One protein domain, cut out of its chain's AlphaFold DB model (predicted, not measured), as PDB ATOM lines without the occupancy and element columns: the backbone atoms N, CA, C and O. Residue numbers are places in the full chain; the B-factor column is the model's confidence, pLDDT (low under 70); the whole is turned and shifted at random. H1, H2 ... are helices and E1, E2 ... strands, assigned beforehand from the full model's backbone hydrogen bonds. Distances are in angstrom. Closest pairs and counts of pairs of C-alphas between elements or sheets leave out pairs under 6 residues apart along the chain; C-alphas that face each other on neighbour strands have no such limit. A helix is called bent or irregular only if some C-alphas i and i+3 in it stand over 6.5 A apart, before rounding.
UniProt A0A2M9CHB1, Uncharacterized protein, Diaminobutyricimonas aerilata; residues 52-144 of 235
ATOM      1  N   GLU A  52     265.614 199.188 106.552       95.75
ATOM      2  CA  GLU A  52     266.191 198.795 107.839       95.75
ATOM      3  C   GLU A  52     266.349 199.986 108.796       95.75
ATOM      4  O   GLU A  52     265.892 199.928 109.940       95.75
ATOM      5  N   GLU A  53     266.925 201.095 108.324       95.44
ATOM      6  CA  GLU A  53     267.079 202.314 109.126       95.44
ATOM      7  C   GLU A  53     265.724 202.896 109.537       95.44
ATOM      8  O   GLU A  53     265.550 203.294 110.691       95.44
ATOM      9  N   ALA A  54     264.748 202.892 108.624       95.44
ATOM     10  CA  ALA A  54     263.399 203.365 108.897       95.44
ATOM     11  C   ALA A  54     262.725 202.512 109.979       95.44
ATOM     12  O   ALA A  54     262.153 203.055 110.926       95.44
ATOM     13  N   ARG A  55     262.843 201.178 109.900       95.62
ATOM     14  CA  ARG A  55     262.321 200.261 110.928       95.62
ATOM     15  C   ARG A  55     262.992 200.465 112.275       95.62
ATOM     16  O   ARG A  55     262.301 200.534 113.289       95.62
ATOM     17  N   ALA A  56     264.314 200.601 112.293       95.81
ATOM     18  CA  ALA A  56     265.055 200.849 113.523       95.81
ATOM     19  C   ALA A  56     264.673 202.201 114.150       95.81
ATOM     20  O   ALA A  56     264.525 202.300 115.368       95.81
ATOM     21  N   ALA A  57     264.488 203.242 113.335       94.81
ATOM     22  CA  ALA A  57     264.036 204.551 113.796       94.81
ATOM     23  C   ALA A  57     262.596 204.520 114.331       94.81
ATOM     24  O   ALA A  57     262.341 205.083 115.395       94.81
ATOM     25  N   ALA A  58     261.678 203.824 113.655       95.44
ATOM     26  CA  ALA A  58     260.306 203.646 114.126       95.44
ATOM     27  C   ALA A  58     260.250 202.874 115.455       95.44
ATOM     28  O   ALA A  58     259.538 203.284 116.368       95.44
ATOM     29  N   ALA A  59     261.058 201.819 115.607       95.69
ATOM     30  CA  ALA A  59     261.150 201.068 116.859       95.69
ATOM     31  C   ALA A  59     261.627 201.947 118.029       95.69
ATOM     32  O   ALA A  59     260.989 201.956 119.080       95.69
ATOM     33  N   ARG A  60     262.681 202.756 117.827       95.94
ATOM     34  CA  ARG A  60     263.144 203.719 118.845       95.94
ATOM     35  C   ARG A  60     262.065 204.737 119.206       95.94
ATOM     36  O   ARG A  60     261.840 204.984 120.384       95.94
ATOM     37  N   ARG A  61     261.364 205.284 118.207       94.50
ATOM     38  CA  ARG A  61     260.259 206.227 118.433       94.50
ATOM     39  C   ARG A  61     259.124 205.588 119.236       94.50
ATOM     40  O   ARG A  61     258.574 206.236 120.120       94.50
ATOM     41  N   ALA A  62     258.791 204.326 118.963       96.69
ATOM     42  CA  ALA A  62     257.807 203.592 119.749       96.69
ATOM     43  C   ALA A  62     258.273 203.416 121.205       96.69
ATOM     44  O   ALA A  62     257.505 203.678 122.127       96.69
ATOM     45  N   ASP A  63     259.530 203.036 121.436       97.50
ATOM     46  CA  ASP A  63     260.081 202.905 122.795       97.50
ATOM     47  C   ASP A  63     260.075 204.238 123.564       97.50
ATOM     48  O   ASP A  63     259.698 204.282 124.741       97.50
ATOM     49  N   GLU A  64     260.444 205.332 122.892       95.88
ATOM     50  CA  GLU A  64     260.388 206.692 123.434       95.88
ATOM     51  C   GLU A  64     258.951 207.091 123.773       95.88
ATOM     52  O   GLU A  64     258.691 207.521 124.896       95.88
ATOM     53  N   PHE A  65     257.997 206.887 122.858       95.38
ATOM     54  CA  PHE A  65     256.587 207.198 123.098       95.38
ATOM     55  C   PHE A  65     256.028 206.394 124.278       95.38
ATOM     56  O   PHE A  65     255.379 206.953 125.160       95.38
ATOM     57  N   TRP A  66     256.314 205.092 124.340       97.12
ATOM     58  CA  TRP A  66     255.884 204.243 125.451       97.12
ATOM     59  C   TRP A  66     256.400 204.774 126.794       97.12
ATOM     60  O   TRP A  66     255.637 204.935 127.745       97.12
ATOM     61  N   THR A  67     257.691 205.102 126.851       97.69
ATOM     62  CA  THR A  67     258.367 205.511 128.090       97.69
ATOM     63  C   THR A  67     258.042 206.943 128.508       97.69
ATOM     64  O   THR A  67     257.999 207.231 129.700       97.69
ATOM     65  N   GLN A  68     257.839 207.850 127.552       95.75
ATOM     66  CA  GLN A  68     257.676 209.283 127.815       95.75
ATOM     67  C   GLN A  68     256.222 209.755 127.790       95.75
ATOM     68  O   GLN A  68     255.945 210.824 128.325       95.75
ATOM     69  N   GLN A  69     255.307 208.993 127.186       92.56
ATOM     70  CA  GLN A  69     253.894 209.370 127.071       92.56
ATOM     71  C   GLN A  69     252.989 208.377 127.804       92.56
ATOM     72  O   GLN A  69     252.234 208.781 128.684       92.56
ATOM     73  N   VAL A  70     253.100 207.073 127.510       95.75
ATOM     74  CA  VAL A  70     252.171 206.074 128.075       95.75
ATOM     75  C   VAL A  70     252.455 205.798 129.550       95.75
ATOM     76  O   VAL A  70     251.566 205.974 130.374       95.75
ATOM     77  N   LEU A  71     253.679 205.395 129.905       96.88
ATOM     78  CA  LEU A  71     254.008 205.023 131.289       96.88
ATOM     79  C   LEU A  71     253.878 206.174 132.303       96.88
ATOM     80  O   LEU A  71     253.425 205.912 133.418       96.88
ATOM     81  N   PRO A  72     254.223 207.438 131.980       96.62
ATOM     82  CA  PRO A  72     254.016 208.542 132.915       96.62
ATOM     83  C   PRO A  72     252.538 208.802 133.224       96.62
ATOM     84  O   PRO A  72     252.217 209.179 134.348       96.62
ATOM     85  N   ALA A  73     251.644 208.584 132.252       94.12
ATOM     86  CA  ALA A  73     250.199 208.701 132.446       94.12
ATOM     87  C   ALA A  73     249.588 207.443 133.093       94.12
ATOM     88  O   ALA A  73     248.680 207.551 133.915       94.12
ATOM     89  N   HIS A  74     250.116 206.262 132.754       96.00
ATOM     90  CA  HIS A  74     249.605 204.949 133.158       96.00
ATOM     91  C   HIS A  74     250.756 204.017 133.576       96.00
ATOM     92  O   HIS A  74     251.201 203.189 132.775       96.00
ATOM     93  N   PRO A  75     251.249 204.107 134.824       96.81
ATOM     94  CA  PRO A  75     252.431 203.356 135.265       96.81
ATOM     95  C   PRO A  75     252.285 201.831 135.196       96.81
ATOM     96  O   PRO A  75     253.270 201.131 134.972       96.81
ATOM     97  N   ASP A  76     251.057 201.331 135.350       96.50
ATOM     98  CA  ASP A  76     250.733 199.900 135.310       96.50
ATOM     99  C   ASP A  76     250.328 199.421 133.902       96.50
ATOM    100  O   ASP A  76     249.883 198.282 133.731       96.50
ATOM    101  N   ALA A  77     250.450 200.277 132.877       97.06
ATOM    102  CA  ALA A  77     250.119 199.903 131.509       97.06
ATOM    103  C   ALA A  77     251.005 198.748 131.030       97.06
ATOM    104  O   ALA A  77     252.232 198.764 131.150       97.06
ATOM    105  N   VAL A  78     250.370 197.753 130.418       96.69
ATOM    106  CA  VAL A  78     251.065 196.618 129.811       96.69
ATOM    107  C   VAL A  78     251.294 196.913 128.338       96.69
ATOM    108  O   VAL A  78     250.361 197.263 127.612       96.69
ATOM    109  N   ARG A  79     252.542 196.756 127.886       95.75
ATOM    110  CA  ARG A  79     252.893 196.973 126.483       95.75
ATOM    111  C   ARG A  79     252.200 195.924 125.608       95.75
ATOM    112  O   ARG A  79     252.397 194.734 125.850       95.75
ATOM    113  N   PRO A  80     251.413 196.335 124.601       94.00
ATOM    114  CA  PRO A  80     250.701 195.403 123.742       94.00
ATOM    115  C   PRO A  80     251.679 194.602 122.879       94.00
ATOM    116  O   PRO A  80     252.657 195.144 122.360       94.00
ATOM    117  N   GLU A  81     251.388 193.313 122.715       92.12
ATOM    118  CA  GLU A  81     252.103 192.435 121.790       92.12
ATOM    119  C   GLU A  81     251.746 192.757 120.330       92.12
ATOM    120  O   GLU A  81     250.672 193.281 120.028       92.12
ATOM    121  N   GLY A  82     252.652 192.416 119.414       91.88
ATOM    122  CA  GLY A  82     252.502 192.616 117.976       91.88
ATOM    123  C   GLY A  82     253.721 193.299 117.368       91.88
ATOM    124  O   GLY A  82     254.779 193.394 117.991       91.88
ATOM    125  N   GLY A  83     253.588 193.750 116.127       93.69
ATOM    126  CA  GLY A  83     254.690 194.363 115.403       93.69
ATOM    127  C   GLY A  83     254.213 195.216 114.244       93.69
ATOM    128  O   GLY A  83     253.016 195.393 114.024       93.69
ATOM    129  N   PHE A  84     255.184 195.730 113.502       96.38
ATOM    130  CA  PHE A  84     254.935 196.494 112.292       96.38
ATOM    131  C   PHE A  84     254.084 195.716 111.290       96.38
ATOM    132  O   PHE A  84     254.399 194.566 110.974       96.38
ATOM    133  N   ILE A  85     253.089 196.395 110.716       95.56
ATOM    134  CA  ILE A  85     252.259 195.889 109.622       95.56
ATOM    135  C   ILE A  85     252.587 196.632 108.323       95.56
ATOM    136  O   ILE A  85     253.022 196.004 107.357       95.56
ATOM    137  N   ALA A  86     252.420 197.957 108.301       94.00
ATOM    138  CA  ALA A  86     252.666 198.789 107.123       94.00
ATOM    139  C   ALA A  86     253.067 200.216 107.520       94.00
ATOM    140  O   ALA A  86     252.788 200.656 108.630       94.00
ATOM    141  N   TRP A  87     253.711 200.940 106.605       93.50
ATOM    142  CA  TRP A  87     253.908 202.379 106.765       93.50
ATOM    143  C   TRP A  87     252.579 203.081 106.517       93.50
ATOM    144  O   TRP A  87     251.871 202.715 105.580       93.50
ATOM    145  N   LEU A  88     252.253 204.065 107.348       89.94
ATOM    146  CA  LEU A  88     251.156 204.982 107.067       89.94
ATOM    147  C   LEU A  88     251.687 206.107 106.170       89.94
ATOM    148  O   LEU A  88     252.722 206.704 106.490       89.94
ATOM    149  N   ASP A  89     251.015 206.353 105.048       78.19
ATOM    150  CA  ASP A  89     251.249 207.541 104.230       78.19
ATOM    151  C   ASP A  89     250.456 208.732 104.799       78.19
ATOM    152  O   ASP A  89     249.422 208.551 105.447       78.19
ATOM    153  N   GLU A  90     250.924 209.957 104.571       69.25
ATOM    154  CA  GLU A  90     250.228 211.173 105.024       69.25
ATOM    155  C   GLU A  90     248.843 211.284 104.369       69.25
ATOM    156  O   GLU A  90     247.876 211.694 105.011       69.25
ATOM    157  N   GLU A  91     248.730 210.830 103.120       66.12
ATOM    158  CA  GLU A  91     247.478 210.781 102.354       66.12
ATOM    159  C   GLU A  91     246.529 209.674 102.839       66.12
ATOM    160  O   GLU A  91     245.312 209.753 102.650       66.12
ATOM    161  N   ASP A  92     247.067 208.663 103.527       66.50
ATOM    162  CA  ASP A  92     246.293 207.544 104.048       66.50
ATOM    163  C   ASP A  92     245.620 207.866 105.382       66.50
ATOM    164  O   ASP A  92     244.844 207.044 105.861       66.50
ATOM    165  N   VAL A  93     245.842 209.034 105.998       66.75
ATOM    166  CA  VAL A  93     245.205 209.405 107.275       66.75
ATOM    167  C   VAL A  93     243.731 209.775 107.059       66.75
ATOM    168  O   VAL A  93     243.333 210.936 107.013       66.75
ATOM    169  N   SER A  94     242.889 208.750 106.941       73.69
ATOM    170  CA  SER A  94     241.439 208.870 106.766       73.69
ATOM    171  C   SER A  94     240.639 208.055 107.786       73.69
ATOM    172  O   SER A  94     241.176 207.172 108.461       73.69
ATOM    173  N   ALA A  95     239.323 208.293 107.883       70.81
ATOM    174  CA  ALA A  95     238.415 207.471 108.699       70.81
ATOM    175  C   ALA A  95     238.374 205.990 108.282       70.81
ATOM    176  O   ALA A  95     237.907 205.156 109.053       70.81
ATOM    177  N   THR A  96     238.841 205.672 107.074       78.00
ATOM    178  CA  THR A  96     238.910 204.312 106.520       78.00
ATOM    179  C   THR A  96     240.342 203.793 106.424       78.00
ATOM    180  O   THR A  96     240.587 202.774 105.785       78.00
ATOM    181  N   SER A  97     241.296 204.502 107.024       86.31
ATOM    182  CA  SER A  97     242.698 204.105 107.038       86.31
ATOM    183  C   SER A  97     242.930 202.848 107.873       86.31
ATOM    184  O   SER A  97     242.209 202.630 108.854       86.31
ATOM    185  N   PRO A  98     243.981 202.062 107.582       90.00
ATOM    186  CA  PRO A  98     244.379 200.946 108.439       90.00
ATOM    187  C   PRO A  98     244.609 201.368 109.901       90.00
ATOM    188  O   PRO A  98     244.275 200.625 110.826       90.00
ATOM    189  N   TYR A  99     245.102 202.593 110.119       89.94
ATOM    190  CA  TYR A  99     245.227 203.197 111.445       89.94
ATOM    191  C   TYR A  99     243.862 203.412 112.123       89.94
ATOM    192  O   TYR A  99     243.661 202.972 113.257       89.94
ATOM    193  N   ALA A 100     242.901 204.032 111.432       89.06
ATOM    194  CA  ALA A 100     241.555 204.262 111.957       89.06
ATOM    195  C   ALA A 100     240.816 202.946 112.243       89.06
ATOM    196  O   ALA A 100     240.203 202.816 113.303       89.06
ATOM    197  N   THR A 101     240.927 201.951 111.358       91.12
ATOM    198  CA  THR A 101     240.377 200.607 111.584       91.12
ATOM    199  C   THR A 101     240.998 199.954 112.819       91.12
ATOM    200  O   THR A 101     240.271 199.472 113.683       91.12
ATOM    201  N   CYS A 102     242.325 200.021 112.971       93.69
ATOM    202  CA  CYS A 102     243.022 199.488 114.144       93.69
ATOM    203  C   CYS A 102     242.528 200.102 115.464       93.69
ATOM    204  O   CYS A 102     242.385 199.390 116.465       93.69
ATOM    205  N   LEU A 103     242.267 201.415 115.468       92.19
ATOM    206  CA  LEU A 103     241.712 202.121 116.621       92.19
ATOM    207  C   LEU A 103     240.269 201.676 116.913       92.19
ATOM    208  O   LEU A 103     239.938 201.407 118.068       92.19
ATOM    209  N   GLN A 104     239.420 201.556 115.887       91.38
ATOM    210  CA  GLN A 104     238.029 201.100 116.033       91.38
ATOM    211  C   GLN A 104     237.934 199.679 116.593       91.38
ATOM    212  O   GLN A 104     237.143 199.425 117.500       91.38
ATOM    213  N   GLU A 105     238.781 198.764 116.115       92.25
ATOM    214  CA  GLU A 105     238.888 197.395 116.640       92.25
ATOM    215  C   GLU A 105     239.291 197.357 118.123       92.25
ATOM    216  O   GLU A 105     239.002 196.389 118.824       92.25
ATOM    217  N   ARG A 106     239.922 198.430 118.616       91.25
ATOM    218  CA  ARG A 106     240.300 198.630 120.025       91.25
ATOM    219  C   ARG A 106     239.293 199.475 120.807       91.25
ATOM    220  O   ARG A 106     239.584 199.903 121.917       91.25
ATOM    221  N   GLY A 107     238.098 199.690 120.254       88.94
ATOM    222  CA  GLY A 107     236.990 200.365 120.932       88.94
ATOM    223  C   GLY A 107     237.019 201.892 120.853       88.94
ATOM    224  O   GLY A 107     236.180 202.545 121.477       88.94
ATOM    225  N   MET A 108     237.936 202.474 120.076       89.50
ATOM    226  CA  MET A 108     237.983 203.921 119.862       89.50
ATOM    227  C   MET A 108     236.901 204.363 118.878       89.50
ATOM    228  O   MET A 108     236.598 203.676 117.898       89.50
ATOM    229  N   ARG A 109     236.340 205.554 119.093       85.12
ATOM    230  CA  ARG A 109     235.418 206.173 118.136       85.12
ATOM    231  C   ARG A 109     236.191 207.062 117.172       85.12
ATOM    232  O   ARG A 109     236.967 207.917 117.585       85.12
ATOM    233  N   VAL A 110     235.923 206.886 115.883       81.31
ATOM    234  CA  VAL A 110     236.430 207.753 114.815       81.31
ATOM    235  C   VAL A 110     235.258 208.566 114.301       81.31
ATOM    236  O   VAL A 110     234.277 207.998 113.822       81.31
ATOM    237  N   THR A 111     235.346 209.883 114.423       78.75
ATOM    238  CA  THR A 111     234.324 210.805 113.924       78.75
ATOM    239  C   THR A 111     234.913 211.684 112.836       78.75
ATOM    240  O   THR A 111     236.072 212.090 112.903       78.75
ATOM    241  N   VAL A 112     234.108 211.955 111.814       77.00
ATOM    242  CA  VAL A 112     234.446 212.897 110.747       77.00
ATOM    243  C   VAL A 112     233.897 214.254 111.169       77.00
ATOM    244  O   VAL A 112     232.703 214.365 111.443       77.00
ATOM    245  N   GLY A 113     234.767 215.250 111.285       68.31
ATOM    246  CA  GLY A 113     234.345 216.636 111.452       68.31
ATOM    247  C   GLY A 113     233.815 217.177 110.129       68.31
ATOM    248  O   GLY A 113     234.317 216.805 109.068       68.31
ATOM    249  N   GLU A 114     232.827 218.064 110.192       76.06
ATOM    250  CA  GLU A 114     232.312 218.789 109.030       76.06
ATOM    251  C   GLU A 114     232.524 220.299 109.226       76.06
ATOM    252  O   GLU A 114     232.208 220.819 110.297       76.06
ATOM    253  N   THR A 115     233.088 220.993 108.229       65.38
ATOM    254  CA  THR A 115     233.241 222.467 108.226       65.38
ATOM    255  C   THR A 115     231.935 223.137 107.805       65.38
ATOM    256  O   THR A 115     231.591 224.213 108.288       65.38
ATOM    257  N   ALA A 116     231.175 222.453 106.952       68.81
ATOM    258  CA  ALA A 116     229.822 222.763 106.519       68.81
ATOM    259  C   ALA A 116     229.087 221.442 106.215       68.81
ATOM    260  O   ALA A 116     229.752 220.423 106.026       68.81
ATOM    261  N   PRO A 117     227.741 221.407 106.143       65.12
ATOM    262  CA  PRO A 117     227.010 220.174 105.847       65.12
ATOM    263  C   PRO A 117     227.521 219.487 104.570       65.12
ATOM    264  O   PRO A 117     227.371 220.017 103.468       65.12
ATOM    265  N   GLY A 118     228.109 218.298 104.725       65.94
ATOM    266  CA  GLY A 118     228.697 217.520 103.626       65.94
ATOM    267  C   GLY A 118     230.139 217.881 103.236       65.94
ATOM    268  O   GLY A 118     230.706 217.217 102.367       65.94
ATOM    269  N   GLU A 119     230.753 218.874 103.880       64.50
ATOM    270  CA  GLU A 119     232.154 219.254 103.687       64.50
ATOM    271  C   GLU A 119     233.000 218.714 104.845       64.50
ATOM    272  O   GLU A 119     232.830 219.111 105.994       64.50
ATOM    273  N   LYS A 120     233.896 217.764 104.559       67.56
ATOM    274  CA  LYS A 120     234.711 217.100 105.585       67.56
ATOM    275  C   LYS A 120     235.838 218.028 106.052       67.56
ATOM    276  O   LYS A 120     236.720 218.346 105.266       67.56
ATOM    277  N   ALA A 121     235.850 218.367 107.340       63.41
ATOM    278  CA  ALA A 121     236.886 219.180 107.988       63.41
ATOM    279  C   ALA A 121     238.126 218.381 108.407       63.41
ATOM    280  O   ALA A 121     239.198 218.944 108.603       63.41
ATOM    281  N   GLY A 122     237.967 217.074 108.624       67.19
ATOM    282  CA  GLY A 122     239.020 216.215 109.153       67.19
ATOM    283  C   GLY A 122     238.465 215.081 110.005       67.19
ATOM    284  O   GLY A 122     237.261 214.817 110.025       67.19
ATOM    285  N   TYR A 123     239.355 214.399 110.719       71.62
ATOM    286  CA  TYR A 123     239.017 213.243 111.543       71.62
ATOM    287  C   TYR A 123     239.418 213.501 112.987       71.62
ATOM    288  O   TYR A 123     240.528 213.956 113.254       71.62
ATOM    289  N   SER A 124     238.535 213.173 113.924       71.88
ATOM    290  CA  SER A 124     238.880 213.131 115.339       71.88
ATOM    291  C   SER A 124     238.767 211.707 115.858       71.88
ATOM    292  O   SER A 124     237.756 211.022 115.673       71.88
ATOM    293  N   TYR A 125     239.812 211.281 116.550       74.56
ATOM    294  CA  TYR A 125     239.854 210.024 117.274       74.56
ATOM    295  C   TYR A 125     239.476 210.337 118.717       74.56
ATOM    296  O   TYR A 125     240.140 211.138 119.368       74.56
ATOM    297  N   SER A 126     238.373 209.772 119.203       68.50
ATOM    298  CA  SER A 126     237.912 209.999 120.571       68.50
ATOM    299  C   SER A 126     237.735 208.679 121.310       68.50
ATOM    300  O   SER A 126     237.048 207.757 120.866       68.50
ATOM    301  N   GLY A 127     238.372 208.614 122.472       65.25
ATOM    302  CA  GLY A 127     238.098 207.675 123.550       65.25
ATOM    303  C   GLY A 127     237.846 208.478 124.823       65.25
ATOM    304  O   GLY A 127     238.159 209.670 124.882       65.25
ATOM    305  N   LEU A 128     237.257 207.860 125.847       67.31
ATOM    306  CA  LEU A 128     237.379 208.439 127.186       67.31
ATOM    307  C   LEU A 128     238.860 208.346 127.586       67.31
ATOM    308  O   LEU A 128     239.451 207.301 127.317       67.31
ATOM    309  N   PRO A 129     239.460 209.377 128.211       76.62
ATOM    310  CA  PRO A 129     240.840 209.291 128.685       76.62
ATOM    311  C   PRO A 129     241.001 208.056 129.581       76.62
ATOM    312  O   PRO A 129     240.409 207.989 130.660       76.62
ATOM    313  N   SER A 130     241.729 207.048 129.100       88.31
ATOM    314  CA  SER A 130     241.895 205.759 129.771       88.31
ATOM    315  C   SER A 130     243.190 205.090 129.329       88.31
ATOM    316  O   SER A 130     243.709 205.382 128.248       88.31
ATOM    317  N   THR A 131     243.691 204.161 130.146       92.44
ATOM    318  CA  THR A 131     244.869 203.353 129.806       92.44
ATOM    319  C   THR A 131     244.678 202.631 128.475       92.44
ATOM    320  O   THR A 131     245.586 202.609 127.650       92.44
ATOM    321  N   GLU A 132     243.488 202.083 128.220       92.31
ATOM    322  CA  GLU A 132     243.173 201.370 126.980       92.31
ATOM    323  C   GLU A 132     243.252 202.280 125.753       92.31
ATOM    324  O   GLU A 132     243.793 201.864 124.729       92.31
ATOM    325  N   SER A 133     242.761 203.519 125.859       90.81
ATOM    326  CA  SER A 133     242.797 204.485 124.755       90.81
ATOM    327  C   SER A 133     244.236 204.869 124.393       90.81
ATOM    328  O   SER A 133     244.606 204.841 123.218       90.81
ATOM    329  N   ASP A 134     245.081 205.148 125.389       93.00
ATOM    330  CA  ASP A 134     246.483 205.526 125.154       93.00
ATOM    331  C   ASP A 134     247.324 204.337 124.667       93.00
ATOM    332  O   ASP A 134     248.155 204.480 123.763       93.00
ATOM    333  N   VAL A 135     247.060 203.132 125.184       95.50
ATOM    334  CA  VAL A 135     247.667 201.886 124.690       95.50
ATOM    335  C   VAL A 135     247.235 201.589 123.248       95.50
ATOM    336  O   VAL A 135     248.059 201.139 122.444       95.50
ATOM    337  N   ALA A 136     245.980 201.868 122.881       94.12
ATOM    338  CA  ALA A 136     245.495 201.713 121.511       94.12
ATOM    339  C   ALA A 136     246.173 202.697 120.551       94.12
ATOM    340  O   ALA A 136     246.642 202.277 119.489       94.12
ATOM    341  N   HIS A 137     246.292 203.972 120.932       92.44
ATOM    342  CA  HIS A 137     247.027 204.971 120.153       92.44
ATOM    343  C   HIS A 137     248.497 204.597 119.973       92.44
ATOM    344  O   HIS A 137     249.014 204.657 118.853       92.44
ATOM    345  N   PHE A 138     249.150 204.150 121.047       95.69
ATOM    346  CA  PHE A 138     250.514 203.643 120.983       95.69
ATOM    347  C   PHE A 138     250.637 202.484 119.986       95.69
ATOM    348  O   PHE A 138     251.446 202.548 119.061       95.69
ATOM    349  N   TYR A 139     249.823 201.436 120.137       96.94
ATOM    350  CA  TYR A 139     249.921 200.265 119.271       96.94
ATOM    351  C   TYR A 139     249.635 200.618 117.812       96.94
ATOM    352  O   TYR A 139     250.444 200.328 116.933       96.94
ATOM    353  N   CYS A 140     248.497 201.258 117.541       95.19
ATOM    354  CA  CYS A 140     248.071 201.510 116.171       95.19
ATOM    355  C   CYS A 140     248.995 202.501 115.461       95.19
ATOM    356  O   CYS A 140     249.337 202.263 114.307       95.19
ATOM    357  N   GLY A 141     249.420 203.573 116.138       93.19
ATOM    358  CA  GLY A 141     250.167 204.666 115.513       93.19
ATOM    359  C   GLY A 141     251.689 204.571 115.628       93.19
ATOM    360  O   GLY A 141     252.381 205.181 114.823       93.19
ATOM    361  N   GLN A 142     252.234 203.848 116.613       95.81
ATOM    362  CA  GLN A 142     253.692 203.730 116.790       95.81
ATOM    363  C   GLN A 142     254.226 202.334 116.457       95.81
ATOM    364  O   GLN A 142     255.401 202.205 116.124       95.81
ATOM    365  N   VAL A 143     253.392 201.289 116.540       97.00
ATOM    366  CA  VAL A 143     253.826 199.898 116.326       97.00
ATOM    367  C   VAL A 143     253.317 199.345 115.001       97.00
ATOM    368  O   VAL A 143     254.130 198.984 114.158       97.00
ATOM    369  N   ALA A 144     251.999 199.270 114.809       96.56
ATOM    370  CA  ALA A 144     251.387 198.595 113.666       96.56
ATOM    371  C   ALA A 144     251.452 199.426 112.377       96.56
ATOM    372  O   ALA A 144     251.865 198.901 111.342       96.56
TER     373      ALA A 144
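What this domain is: This is residues 52 to 144 of the 235 residues of an uncharacterized protein of Diaminobutyricimonas aerilata (UniProt A0A2M9CHB1). A long two-stranded hairpin, E1 and E2, reaches away from a group of three helices, in which H3 is in the middle, with H1 side by side with it on one side and the short H2 on the other. The long link of residues 74 to 97, with no named element, joins H1 to H2. The printed part has 93 residues, in the order H1 H2 E1 E2 H3; the class is mixed, helices and strands, and the sheet E1 - E2 is antiparallel. It is only just compact, close to loose, with a radius of gyration of the C-alphas of 14.3 A and spans of 41 by 32 by 20 A.

Where its parts are: E1 is residues 109 to 116, 21.0 A long, and E2 is residues 119 to 126, 20.1 A, with a bend of 51 degrees at residue 122. H3 is residues 131 to 144, 18.0 A, ending at C-alpha 144 (251.387, 198.595, 113.666). H2 is residues 98 to 105, 10.5 A. H1 is residues 52 to 73, 31.0 A, beginning at C-alpha 52 (266.191, 198.795, 107.839); it has a kink of 25 degrees near residue 67 and is only just irregular, with C-alphas 68 and 71 6.6 A apart.

How they stand to each other: In the hairpin E1 and E2, N 111 and O 124 are 2.9 A apart and N 113 and O 122 2.8 A, within hydrogen-bond range. H2 and E2 are near each other. H3 touches H2 with its residues 136 to 141 alone, at a shallow tilt of 28 degrees, opposite ways; the closest C-alphas, of Tyr 99 and Cys 140, are 5.8 A apart. H3 touches H1 at a shallow tilt of 8 degrees, opposite ways, with the C-alphas of Ala 62 and Gln 142 closest at 5.1 A. H1 is apart from H2, E1 and E2. Every O i to N i+4 pair is within hydrogen-bond range in H2, against 15 of 18 in H1 and 9 of 10 in H3.

The domain as a whole: The C-alphas of Glu 52 and Pro 117 are the two farthest apart, 44.7 A. The printed part has no cut; the link from H1 to H2 is long, and the others are tight. Mean pLDDT of the printed part is 86.9; residues 90 to 93, 113, 115 to 122 and 126 to 128 are under 70.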